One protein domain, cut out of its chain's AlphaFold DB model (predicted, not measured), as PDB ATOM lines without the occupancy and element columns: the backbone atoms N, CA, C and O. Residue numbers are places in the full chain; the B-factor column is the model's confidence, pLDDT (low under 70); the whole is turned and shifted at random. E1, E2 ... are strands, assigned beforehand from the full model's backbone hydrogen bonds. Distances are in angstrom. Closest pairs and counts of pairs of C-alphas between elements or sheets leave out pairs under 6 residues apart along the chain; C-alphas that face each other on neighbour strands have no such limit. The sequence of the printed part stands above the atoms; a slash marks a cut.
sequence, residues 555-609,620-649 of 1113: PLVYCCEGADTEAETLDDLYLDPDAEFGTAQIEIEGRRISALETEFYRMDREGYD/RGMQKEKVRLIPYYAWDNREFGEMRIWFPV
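This is residues 555 to 609 and 620 to 649 of the 1113 residues of an uncharacterized protein of Lachnospiraceae bacterium M18-1 (UniProt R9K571). A strongly twisted, open antiparallel sheet of four strands, with the long bent strands E3 and E4 side by side in its middle and E1 and E2 at its edges, makes the body, and the long links and the short E5 lie outside it. E1 follows at one end of E4, residues 643 to 644 pair beside E1 and lead into the short E5, and residues 573 to 574 pair with the last part of E3, while E2 widens the wall beside the first part of E3. The printed part has 85 residues with no named helix and five named strands, E1 to E5 along the chain; the sheet's order is E1 E4 E3 E2, all antiparallel. The class is all strand, with 39 of the 85 residues in named elements, under half. The whole is compact, with a radius of gyration of the C-alphas of 13.1 A and spans of 42 by 28 by 18 A.

E1, residues 556 to 561, is an edge strand and the antiparallel neighbour of E4, residues 622 to 631, at 127 degrees; N 559 and O 630 are within hydrogen-bond range at 2.8 A. A long link of 20 residues leads to E2, residues 582 to 588, the other edge strand. E2 forms a hairpin with E3, residues 591 to 603, through a tight link; their directions stand at 123 degrees, and N 584 and O 595 are 2.9 A apart. E3 bends by 58 degrees at residue 599, and E4 by 54 degrees at residue 626. E4 and E3 are antiparallel at 159 degrees, with N 596 and O 629 at 2.8 A and N 623 and O 602 at 2.9 A. The pairing of E4 is staggered: residues 622 to 629 pair with E3, residues 630 to 631 with E1. E5, residues 646 to 648, pairs with no named strand; its closest C-alpha to E1 is that of Trp 646, 8.0 A from that of Cys 559. E5 is apart from E2, E3 and E4.

E1 begins at C-alpha 556, (1.965, 33.979, 7.209), and is 15.8 A long. E2 measures 18.3 A. E3, the longest strand with 13 residues, runs 33.2 A from C-alpha 591 at (12.256, 23.501, 14.567). E4 measures 26.1 A. E5, 6.8 A long, ends at C-alpha 648, (-4.335, 48.251, 19.139).

The two C-alphas farthest apart, those of Gly 590 and Gly 607, are 42.1 A from each other. Residues 610 to 619 are not printed, and C-alphas 609 and 620 are 13.8 A apart across this cut, which lies in the link from E3 to E4. The links E1 to E2 and E4 to E5 are long. The mean pLDDT of the printed part is 95.7, and no printed residue is under 70.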
ATOM      1  N   PRO A 555       2.458  34.926   3.115       98.25
ATOM      2  CA  PRO A 555       1.178  34.292   3.447       98.25
ATOM      3  C   PRO A 555       0.974  34.025   4.952       98.25
ATOM      4  O   PRO A 555      -0.079  33.521   5.352       98.25
ATOM      5  N   LEU A 556       1.985  34.297   5.784       98.75
ATOM      6  CA  LEU A 556       1.965  33.979   7.209       98.75
ATOM      7  C   LEU A 556       1.399  35.146   8.021       98.75
ATOM      8  O   LEU A 556       1.901  36.270   7.944       98.75
ATOM      9  N   VAL A 557       0.400  34.841   8.845       98.88
ATOM     10  CA  VAL A 557      -0.060  35.683   9.952       98.88
ATOM     11  C   VAL A 557       0.871  35.479  11.132       98.88
ATOM     12  O   VAL A 557       1.245  34.347  11.428       98.88
ATOM     13  N   TYR A 558       1.252  36.563  11.800       98.81
ATOM     14  CA  TYR A 558       2.113  36.533  12.976       98.81
ATOM     15  C   TYR A 558       1.321  36.849  14.249       98.81
ATOM     16  O   TYR A 558       0.294  37.525  14.221       98.81
ATOM     17  N   CYS A 559       1.818  36.349  15.375       98.75
ATOM     18  CA  CYS A 559       1.290  36.587  16.714       98.75
ATOM     19  C   CYS A 559       2.436  36.857  17.699       98.75
ATOM     20  O   CYS A 559       3.583  36.501  17.426       98.75
ATOM     21  N   CYS A 560       2.122  37.476  18.835       98.50
ATOM     22  CA  CYS A 560       3.026  37.569  19.984       98.50
ATOM     23  C   CYS A 560       2.542  36.606  21.067       98.50
ATOM     24  O   CYS A 560       1.342  36.600  21.361       98.50
ATOM     25  N   GLU A 561       3.447  35.834  21.669       98.19
ATOM     26  CA  GLU A 561       3.182  35.111  22.914       98.19
ATOM     27  C   GLU A 561       3.802  35.852  24.107       98.19
ATOM     28  O   GLU A 561       4.765  36.599  23.953       98.19
ATOM     29  N   GLY A 562       3.302  35.614  25.323       96.69
ATOM     30  CA  GLY A 562       3.884  36.204  26.539       96.69
ATOM     31  C   GLY A 562       5.385  35.914  26.717       96.69
ATOM     32  O   GLY A 562       6.097  36.726  27.289       96.69
ATOM     33  N   ALA A 563       5.883  34.803  26.162       95.38
ATOM     34  CA  ALA A 563       7.302  34.435  26.176       95.38
ATOM     35  C   ALA A 563       8.196  35.300  25.255       95.38
ATOM     36  O   ALA A 563       9.417  35.136  25.255       95.38
ATOM     37  N   ASP A 564       7.611  36.186  24.444       96.88
ATOM     38  CA  ASP A 564       8.302  36.972  23.415       96.88
ATOM     39  C   ASP A 564       8.426  38.471  23.748       96.88
ATOM     40  O   ASP A 564       8.794  39.280  22.890       96.88
ATOM     41  N   THR A 565       8.121  38.858  24.987       96.69
ATOM     42  CA  THR A 565       8.191  40.242  25.478       96.69
ATOM     43  C   THR A 565       8.427  40.268  26.990       96.69
ATOM     44  O   THR A 565       8.110  39.303  27.682       96.69
ATOM     45  N   GLU A 566       8.971  41.366  27.524       95.69
ATOM     46  CA  GLU A 566       9.081  41.568  28.977       95.69
ATOM     47  C   GLU A 566       7.824  42.233  29.572       95.69
ATOM     48  O   GLU A 566       7.726  42.414  30.789       95.69
ATOM     49  N   ALA A 567       6.839  42.591  28.739       94.50
ATOM     50  CA  ALA A 567       5.566  43.121  29.208       94.50
ATOM     51  C   ALA A 567       4.822  42.101  30.091       94.50
ATOM     52  O   ALA A 567       4.662  40.938  29.735       94.50
ATOM     53  N   GLU A 568       4.289  42.558  31.231       92.94
ATOM     54  CA  GLU A 568       3.538  41.702  32.169       92.94
ATOM     55  C   GLU A 568       2.273  41.084  31.538       92.94
ATOM     56  O   GLU A 568       1.792  40.024  31.967       92.94
ATOM     57  N   THR A 569       1.717  41.785  30.548       95.06
ATOM     58  CA  THR A 569       0.581  41.345  29.748       95.06
ATOM     59  C   THR A 569       0.614  41.925  28.337       95.06
ATOM     60  O   THR A 569       1.031  43.067  28.125       95.06
ATOM     61  N   LEU A 570       0.102  41.157  27.372       96.88
ATOM     62  CA  LEU A 570      -0.045  41.591  25.978       96.88
ATOM     63  C   LEU A 570      -1.142  42.655  25.790       96.88
ATOM     64  O   LEU A 570      -1.238  43.268  24.726       96.88
ATOM     65  N   ASP A 571      -1.978  42.893  26.804       94.44
ATOM     66  CA  ASP A 571      -3.066  43.876  26.755       94.44
ATOM     67  C   ASP A 571      -2.579  45.328  26.773       94.44
ATOM     68  O   ASP A 571      -3.302  46.230  26.342       94.44
ATOM     69  N   ASP A 572      -1.354  45.548  27.247       95.06
ATOM     70  CA  ASP A 572      -0.735  46.871  27.312       95.06
ATOM     71  C   ASP A 572       0.129  47.192  26.098       95.06
ATOM     72  O   ASP A 572       0.634  48.311  26.004       95.06
ATOM     73  N   LEU A 573       0.286  46.243  25.173       97.56
ATOM     74  CA  LEU A 573       1.031  46.440  23.940       97.56
ATOM     75  C   LEU A 573       0.163  47.107  22.872       97.56
ATOM     76  O   LEU A 573      -0.952  46.675  22.582       97.56
ATOM     77  N   TYR A 574       0.728  48.133  22.255       97.62
ATOM     78  CA  TYR A 574       0.177  48.883  21.144       97.62
ATOM     79  C   TYR A 574       1.177  48.846  19.992       97.62
ATOM     80  O   TYR A 574       2.359  49.142  20.163       97.62
ATOM     81  N   LEU A 575       0.694  48.492  18.809       97.31
ATOM     82  CA  LEU A 575       1.492  48.436  17.596       97.31
ATOM     83  C   LEU A 575       1.912  49.849  17.181       97.31
ATOM     84  O   LEU A 575       1.083  50.760  17.149       97.31
ATOM     85  N   ASP A 576       3.192  50.012  16.855       94.75
ATOM     86  CA  ASP A 576       3.723  51.237  16.262       94.75
ATOM     87  C   ASP A 576       3.571  51.186  14.728       94.75
ATOM     88  O   ASP A 576       4.140  50.286  14.101       94.75
ATOM     89  N   PRO A 577       2.809  52.100  14.095       91.31
ATOM     90  CA  PRO A 577       2.671  52.126  12.640       91.31
ATOM     91  C   PRO A 577       4.002  52.372  11.910       91.31
ATOM     92  O   PRO A 577       4.115  51.989  10.749       91.31
ATOM     93  N   ASP A 578       5.006  52.928  12.593       90.38
ATOM     94  CA  ASP A 578       6.327  53.227  12.033       90.38
ATOM     95  C   ASP A 578       7.403  52.217  12.473       90.38
ATOM     96  O   ASP A 578       8.601  52.469  12.312       90.38
ATOM     97  N   ALA A 579       7.003  51.081  13.065       91.88
ATOM     98  CA  ALA A 579       7.951  50.089  13.562       91.88
ATOM     99  C   ALA A 579       8.788  49.483  12.426       91.88
ATOM    100  O   ALA A 579       8.263  49.007  11.417       91.88
ATOM    101  N   GLU A 580      10.101  49.422  12.632       94.62
ATOM    102  CA  GLU A 580      11.007  48.677  11.763       94.62
ATOM    103  C   GLU A 580      11.080  47.214  12.209       94.62
ATOM    104  O   GLU A 580      11.093  46.910  13.405       94.62
ATOM    105  N   PHE A 581      11.141  46.293  11.248       96.69
ATOM    106  CA  PHE A 581      11.167  44.857  11.517       96.69
ATOM    107  C   PHE A 581      12.498  44.234  11.111       96.69
ATOM    108  O   PHE A 581      12.875  44.239   9.939       96.69
ATOM    109  N   GLY A 582      13.164  43.610  12.078       96.00
ATOM    110  CA  GLY A 582      14.212  42.628  11.831       96.00
ATOM    111  C   GLY A 582      13.615  41.236  11.620       96.00
ATOM    112  O   GLY A 582      12.562  40.910  12.163       96.00
ATOM    113  N   THR A 583      14.301  40.388  10.853       94.62
ATOM    114  CA  THR A 583      13.986  38.951  10.795       94.62
ATOM    115  C   THR A 583      14.990  38.181  11.644       94.62
ATOM    116  O   THR A 583      16.192  38.436  11.572       94.62
ATOM    117  N   ALA A 584      14.506  37.232  12.442       94.31
ATOM    118  CA  ALA A 584      15.336  36.390  13.295       94.31
ATOM    119  C   ALA A 584      14.982  34.915  13.095       94.31
ATOM    120  O   ALA A 584      13.820  34.546  12.937       94.31
ATOM    121  N   GLN A 585      15.995  34.052  13.103       95.00
ATOM    122  CA  GLN A 585      15.803  32.604  13.095       95.00
ATOM    123  C   GLN A 585      15.863  32.111  14.538       95.00
ATOM    124  O   GLN A 585      16.917  32.186  15.165       95.00
ATOM    125  N   ILE A 586      14.738  31.621  15.050       95.69
ATOM    126  CA  ILE A 586      14.639  31.052  16.397       95.69
ATOM    127  C   ILE A 586      14.374  29.550  16.320       95.69
ATOM    128  O   ILE A 586      13.991  29.030  15.271       95.69
ATOM    129  N   GLU A 587      14.557  28.859  17.440       95.25
ATOM    130  CA  GLU A 587      14.232  27.443  17.570       95.25
ATOM    131  C   GLU A 587      13.056  27.252  18.536       95.25
ATOM    132  O   GLU A 587      13.087  27.759  19.657       95.25
ATOM    133  N   ILE A 588      12.023  26.528  18.102       95.88
ATOM    134  CA  ILE A 588      10.887  26.107  18.934       95.88
ATOM    135  C   ILE A 588      10.701  24.603  18.725       95.88
ATOM    136  O   ILE A 588      10.552  24.160  17.590       95.88
ATOM    137  N   GLU A 589      10.762  23.815  19.804       91.94
ATOM    138  CA  GLU A 589      10.715  22.339  19.768       91.94
ATOM    139  C   GLU A 589      11.641  21.711  18.702       91.94
ATOM    140  O   GLU A 589      11.254  20.810  17.956       91.94
ATOM    141  N   GLY A 590      12.877  22.209  18.588       88.81
ATOM    142  CA  GLY A 590      13.851  21.706  17.611       88.81
ATOM    143  C   GLY A 590      13.563  22.094  16.155       88.81
ATOM    144  O   GLY A 590      14.214  21.578  15.245       88.81
ATOM    145  N   ARG A 591      12.591  22.982  15.902       91.38
ATOM    146  CA  ARG A 591      12.256  23.501  14.567       91.38
ATOM    147  C   ARG A 591      12.721  24.934  14.402       91.38
ATOM    148  O   ARG A 591      12.543  25.759  15.295       91.38
ATOM    149  N   ARG A 592      13.256  25.246  13.222       92.25
ATOM    150  CA  ARG A 592      13.663  26.607  12.857       92.25
ATOM    151  C   ARG A 592      12.445  27.422  12.437       92.25
ATOM    152  O   ARG A 592      11.758  27.061  11.486       92.25
ATOM    153  N   ILE A 593      12.214  28.533  13.121       94.94
ATOM    154  CA  ILE A 593      11.091  29.438  12.884       94.94
ATOM    155  C   ILE A 593      11.632  30.813  12.491       94.94
ATOM    156  O   ILE A 593      12.533  31.347  13.137       94.94
ATOM    157  N   SER A 594      11.068  31.391  11.430       94.69
ATOM    158  CA  SER A 594      11.341  32.774  11.037       94.69
ATOM    159  C   SER A 594      10.465  33.715  11.862       94.69
ATOM    160  O   SER A 594       9.285  33.870  11.563       94.69
ATOM    161  N   ALA A 595      11.036  34.321  12.896       97.75
ATOM    162  CA  ALA A 595      10.394  35.339  13.716       97.75
ATOM    163  C   ALA A 595      10.652  36.752  13.167       97.75
ATOM    164  O   ALA A 595      11.594  36.976  12.399       97.75
ATOM    165  N   LEU A 596       9.821  37.702  13.588       98.44
ATOM    166  CA  LEU A 596      10.023  39.131  13.376       98.44
ATOM    167  C   LEU A 596      10.352  39.787  14.714       98.44
ATOM    168  O   LEU A 596       9.656  39.550  15.697       98.44
ATOM    169  N   GLU A 597      11.394  40.604  14.761       98.25
ATOM    170  CA  GLU A 597      11.779  41.365  15.951       98.25
ATOM    171  C   GLU A 597      11.551  42.850  15.691       98.25
ATOM    172  O   GLU A 597      11.929  43.366  14.638       98.25
ATOM    173  N   THR A 598      10.895  43.530  16.629       97.94
ATOM    174  CA  THR A 598      10.577  44.957  16.523       97.94
ATOM    175  C   THR A 598      10.349  45.568  17.911       97.94
ATOM    176  O   THR A 598      10.513  44.899  18.935       97.94
ATOM    177  N   GLU A 599       9.960  46.839  17.958       97.31
ATOM    178  CA  GLU A 599       9.570  47.534  19.180       97.31
ATOM    179  C   GLU A 599       8.155  48.101  19.064       97.31
ATOM    180  O   GLU A 599       7.882  49.021  18.287       97.31
ATOM    181  N   PHE A 600       7.259  47.591  19.903       97.19
ATOM    182  CA  PHE A 600       5.921  48.142  20.097       97.19
ATOM    183  C   PHE A 600       5.924  49.147  21.247       97.19
ATOM    184  O   PHE A 600       6.932  49.365  21.919       97.19
ATOM    185  N   TYR A 601       4.791  49.804  21.459       97.00
ATOM    186  CA  TYR A 601       4.576  50.655  22.615       97.00
ATOM    187  C   TYR A 601       3.911  49.864  23.733       97.00
ATOM    188  O   TYR A 601       2.920  49.180  23.511       97.00
ATOM    189  N   ARG A 602       4.403  50.006  24.956       96.44
ATOM    190  CA  ARG A 602       3.735  49.558  26.174       96.44
ATOM    191  C   ARG A 602       3.121  50.759  26.879       96.44
ATOM    192  O   ARG A 602       3.827  51.723  27.183       96.44
ATOM    193  N   MET A 603       1.818  50.714  27.133       94.56
ATOM    194  CA  MET A 603       1.103  51.763  27.865       94.56
ATOM    195  C   MET A 603       1.542  51.811  29.333       94.56
ATOM    196  O   MET A 603       1.595  50.776  29.994       94.56
ATOM    197  N   ASP A 604       1.786  53.012  29.867       92.94
ATOM    198  CA  ASP A 604       1.948  53.194  31.309       92.94
ATOM    199  C   ASP A 604       0.581  53.102  32.009       92.94
ATOM    200  O   ASP A 604      -0.313  53.932  31.811       92.94
ATOM    201  N   ARG A 605       0.421  52.050  32.817       92.44
ATOM    202  CA  ARG A 605      -0.797  51.727  33.568       92.44
ATOM    203  C   ARG A 605      -0.713  52.121  35.044       92.44
ATOM    204  O   ARG A 605      -1.481  51.598  35.851       92.44
ATOM    205  N   GLU A 606       0.176  53.036  35.433       91.50
ATOM    206  CA  GLU A 606       0.227  53.527  36.812       91.50
ATOM    207  C   GLU A 606      -1.144  54.076  37.269       91.50
ATOM    208  O   GLU A 606      -1.708  55.008  36.691       91.50
ATOM    209  N   GLY A 607      -1.696  53.483  38.332       89.25
ATOM    210  CA  GLY A 607      -3.004  53.851  38.882       89.25
ATOM    211  C   GLY A 607      -4.217  53.383  38.065       89.25
ATOM    212  O   GLY A 607      -5.334  53.763  38.411       89.25
ATOM    213  N   TYR A 608      -4.028  52.577  37.014       93.19
ATOM    214  CA  TYR A 608      -5.116  51.943  36.264       93.19
ATOM    215  C   TYR A 608      -5.706  50.769  37.060       93.19
ATOM    216  O   TYR A 608      -4.991  49.830  37.415       93.19
ATOM    217  N   ASP A 609      -7.014  50.794  37.323       94.81
ATOM    218  CA  ASP A 609      -7.695  49.692  38.011       94.81
ATOM    219  C   ASP A 609      -8.125  48.623  36.999       94.81
ATOM    220  O   ASP A 609      -9.093  48.810  36.261       94.81
ATOM    221  N   ARG A 620      -0.876  58.491  30.595       89.19
ATOM    222  CA  ARG A 620       0.360  58.728  31.367       89.19
ATOM    223  C   ARG A 620       1.643  58.583  30.549       89.19
ATOM    224  O   ARG A 620       2.715  58.910  31.042       89.19
ATOM    225  N   GLY A 621       1.523  58.174  29.290       91.00
ATOM    226  CA  GLY A 621       2.650  57.926  28.398       91.00
ATOM    227  C   GLY A 621       2.702  56.480  27.919       91.00
ATOM    228  O   GLY A 621       1.952  55.615  28.372       91.00
ATOM    229  N   MET A 622       3.602  56.237  26.973       93.75
ATOM    230  CA  MET A 622       3.951  54.915  26.463       93.75
ATOM    231  C   MET A 622       5.474  54.792  26.424       93.75
ATOM    232  O   MET A 622       6.175  55.791  26.262       93.75
ATOM    233  N   GLN A 623       5.986  53.573  26.546       94.62
ATOM    234  CA  GLN A 623       7.412  53.264  26.432       94.62
ATOM    235  C   GLN A 623       7.631  52.254  25.312       94.62
ATOM    236  O   GLN A 623       6.753  51.436  25.055       94.62
ATOM    237  N   LYS A 624       8.787  52.299  24.649       95.56
ATOM    238  CA  LYS A 624       9.161  51.243  23.708       95.56
ATOM    239  C   LYS A 624       9.414  49.941  24.460       95.56
ATOM    240  O   LYS A 624      10.072  49.938  25.496       95.56
ATOM    241  N   GLU A 625       8.869  48.862  23.924       97.31
ATOM    242  CA  GLU A 625       8.962  47.510  24.456       97.31
ATOM    243  C   GLU A 625       9.364  46.587  23.312       97.31
ATOM    244  O   GLU A 625       8.743  46.595  22.243       97.31
ATOM    245  N   LYS A 626      10.417  45.799  23.532       97.81
ATOM    246  CA  LYS A 626      10.861  44.829  22.538       97.81
ATOM    247  C   LYS A 626       9.835  43.717  22.455       97.81
ATOM    248  O   LYS A 626       9.416  43.152  23.466       97.81
ATOM    249  N   VAL A 627       9.453  43.402  21.230       98.00
ATOM    250  CA  VAL A 627       8.520  42.322  20.947       98.00
ATOM    251  C   VAL A 627       9.099  41.441  19.860       98.00
ATOM    252  O   VAL A 627       9.671  41.911  18.871       98.00
ATOM    253  N   ARG A 628       8.928  40.138  20.042       98.31
ATOM    254  CA  ARG A 628       9.133  39.163  18.986       98.31
ATOM    255  C   ARG A 628       7.780  38.614  18.551       98.31
ATOM    256  O   ARG A 628       6.933  38.261  19.361       98.31
ATOM    257  N   LEU A 629       7.578  38.551  17.247       98.69
ATOM    258  CA  LEU A 629       6.399  37.964  16.641       98.69
ATOM    259  C   LEU A 629       6.795  36.657  15.966       98.69
ATOM    260  O   LEU A 629       7.761  36.609  15.202       98.69
ATOM    261  N   ILE A 630       6.026  35.602  16.202       98.69
ATOM    262  CA  ILE A 630       6.200  34.297  15.562       98.69
ATOM    263  C   ILE A 630       5.027  34.017  14.616       98.69
ATOM    264  O   ILE A 630       3.927  34.525  14.851       98.69
ATOM    265  N   PRO A 631       5.211  33.215  13.553       98.56
ATOM    266  CA  PRO A 631       4.094  32.764  12.734       98.56
ATOM    267  C   PRO A 631       3.018  32.121  13.609       98.56
ATOM    268  O   PRO A 631       3.334  31.301  14.471       98.56
ATOM    269  N   TYR A 632       1.752  32.456  13.359       98.75
ATOM    270  CA  TYR A 632       0.617  31.979  14.141       98.75
ATOM    271  C   TYR A 632       0.614  30.460  14.243       98.75
ATOM    272  O   TYR A 632       0.349  29.949  15.312       98.75
ATOM    273  N   TYR A 633       1.010  29.717  13.205       97.94
ATOM    274  CA  TYR A 633       1.044  28.255  13.294       97.94
ATOM    275  C   TYR A 633       1.977  27.696  14.389       97.94
ATOM    276  O   TYR A 633       1.832  26.539  14.775       97.94
ATOM    277  N   ALA A 634       2.951  28.476  14.869       97.81
ATOM    278  CA  ALA A 634       3.973  28.032  15.814       97.81
ATOM    279  C   ALA A 634       3.631  28.307  17.291       97.81
ATOM    280  O   ALA A 634       4.335  27.794  18.162       97.81
ATOM    281  N   TRP A 635       2.562  29.058  17.587       98.00
ATOM    282  CA  TRP A 635       2.131  29.357  18.965       98.00
ATOM    283  C   TRP A 635       1.817  28.094  19.776       98.00
ATOM    284  O   TRP A 635       1.573  27.047  19.183       98.00
ATOM    285  N   ASP A 636       1.801  28.162  21.108       97.06
ATOM    286  CA  ASP A 636       1.464  27.062  22.033       97.06
ATOM    287  C   ASP A 636       2.347  25.800  21.876       97.06
ATOM    288  O   ASP A 636       1.908  24.669  22.065       97.06
ATOM    289  N   ASN A 637       3.613  25.989  21.495       97.00
ATOM    290  CA  ASN A 637       4.660  24.949  21.510       97.00
ATOM    291  C   ASN A 637       5.747  25.253  22.561       97.00
ATOM    292  O   ASN A 637       6.877  24.778  22.483       97.00
ATOM    293  N   ARG A 638       5.419  26.121  23.523       94.75
ATOM    294  CA  ARG A 638       6.267  26.556  24.639       94.75
ATOM    295  C   ARG A 638       5.421  26.577  25.915       94.75
ATOM    296  O   ARG A 638       4.392  25.910  25.984       94.75
ATOM    297  N   GLU A 639       5.860  27.306  26.934       88.25
ATOM    298  CA  GLU A 639       5.089  27.476  28.162       88.25
ATOM    299  C   GLU A 639       3.713  28.116  27.916       88.25
ATOM    300  O   GLU A 639       3.518  28.904  26.989       88.25
ATOM    301  N   PHE A 640       2.750  27.764  28.769       92.94
ATOM    302  CA  PHE A 640       1.422  28.360  28.735       92.94
ATOM    303  C   PHE A 640       1.509  29.856  29.058       92.94
ATOM    304  O   PHE A 640       2.053  30.245  30.091       92.94
ATOM    305  N   GLY A 641       0.919  30.693  28.211       94.38
ATOM    306  CA  GLY A 641       0.954  32.143  28.373       94.38
ATOM    307  C   GLY A 641      -0.023  32.850  27.445       94.38
ATOM    308  O   GLY A 641      -0.733  32.215  26.672       94.38
ATOM    309  N   GLU A 642      -0.083  34.173  27.508       97.69
ATOM    310  CA  GLU A 642      -0.952  34.941  26.613       97.69
ATOM    311  C   GLU A 642      -0.528  34.797  25.148       97.69
ATOM    312  O   GLU A 642       0.642  34.553  24.857       97.69
ATOM    313  N   MET A 643      -1.477  34.967  24.229       98.38
ATOM    314  CA  MET A 643      -1.213  35.058  22.791       98.38
ATOM    315  C   MET A 643      -2.147  36.094  22.172       98.38
ATOM    316  O   MET A 643      -3.313  36.180  22.567       98.38
ATOM    317  N   ARG A 644      -1.663  36.886  21.210       98.00
ATOM    318  CA  ARG A 644      -2.498  37.852  20.479       98.00
ATOM    319  C   ARG A 644      -2.017  38.073  19.043       98.00
ATOM    320  O   ARG A 644      -0.817  38.183  18.801       98.00
ATOM    321  N   ILE A 645      -2.968  38.182  18.108       98.69
ATOM    322  CA  ILE A 645      -2.731  38.565  16.697       98.69
ATOM    323  C   ILE A 645      -3.040  40.047  16.441       98.69
ATOM    324  O   ILE A 645      -2.254  40.748  15.812       98.69
ATOM    325  N   TRP A 646      -4.200  40.522  16.902       98.62
ATOM    326  CA  TRP A 646      -4.673  41.889  16.662       98.62
ATOM    327  C   TRP A 646      -4.187  42.832  17.750       98.62
ATOM    328  O   TRP A 646      -4.622  42.692  18.886       98.62
ATOM    329  N   PHE A 647      -3.348  43.810  17.429       98.38
ATOM    330  CA  PHE A 647      -2.842  44.791  18.393       98.38
ATOM    331  C   PHE A 647      -3.518  46.145  18.190       98.38
ATOM    332  O   PHE A 647      -3.676  46.561  17.042       98.38
ATOM    333  N   PRO A 648      -3.900  46.866  19.258       97.62
ATOM    334  CA  PRO A 648      -4.335  48.251  19.139       97.62
ATOM    335  C   PRO A 648      -3.232  49.081  18.488       97.62
ATOM    336  O   PRO A 648      -2.067  48.938  18.853       97.62
ATOM    337  N   VAL A 649      -3.579  49.938  17.534       96.62
ATOM    338  CA  VAL A 649      -2.590  50.791  16.863       96.62
ATOM    339  C   VAL A 649      -2.375  52.051  17.693       96.62
ATOM    340  O   VAL A 649      -3.324  52.779  17.997       96.62
TER     341      VAL A 649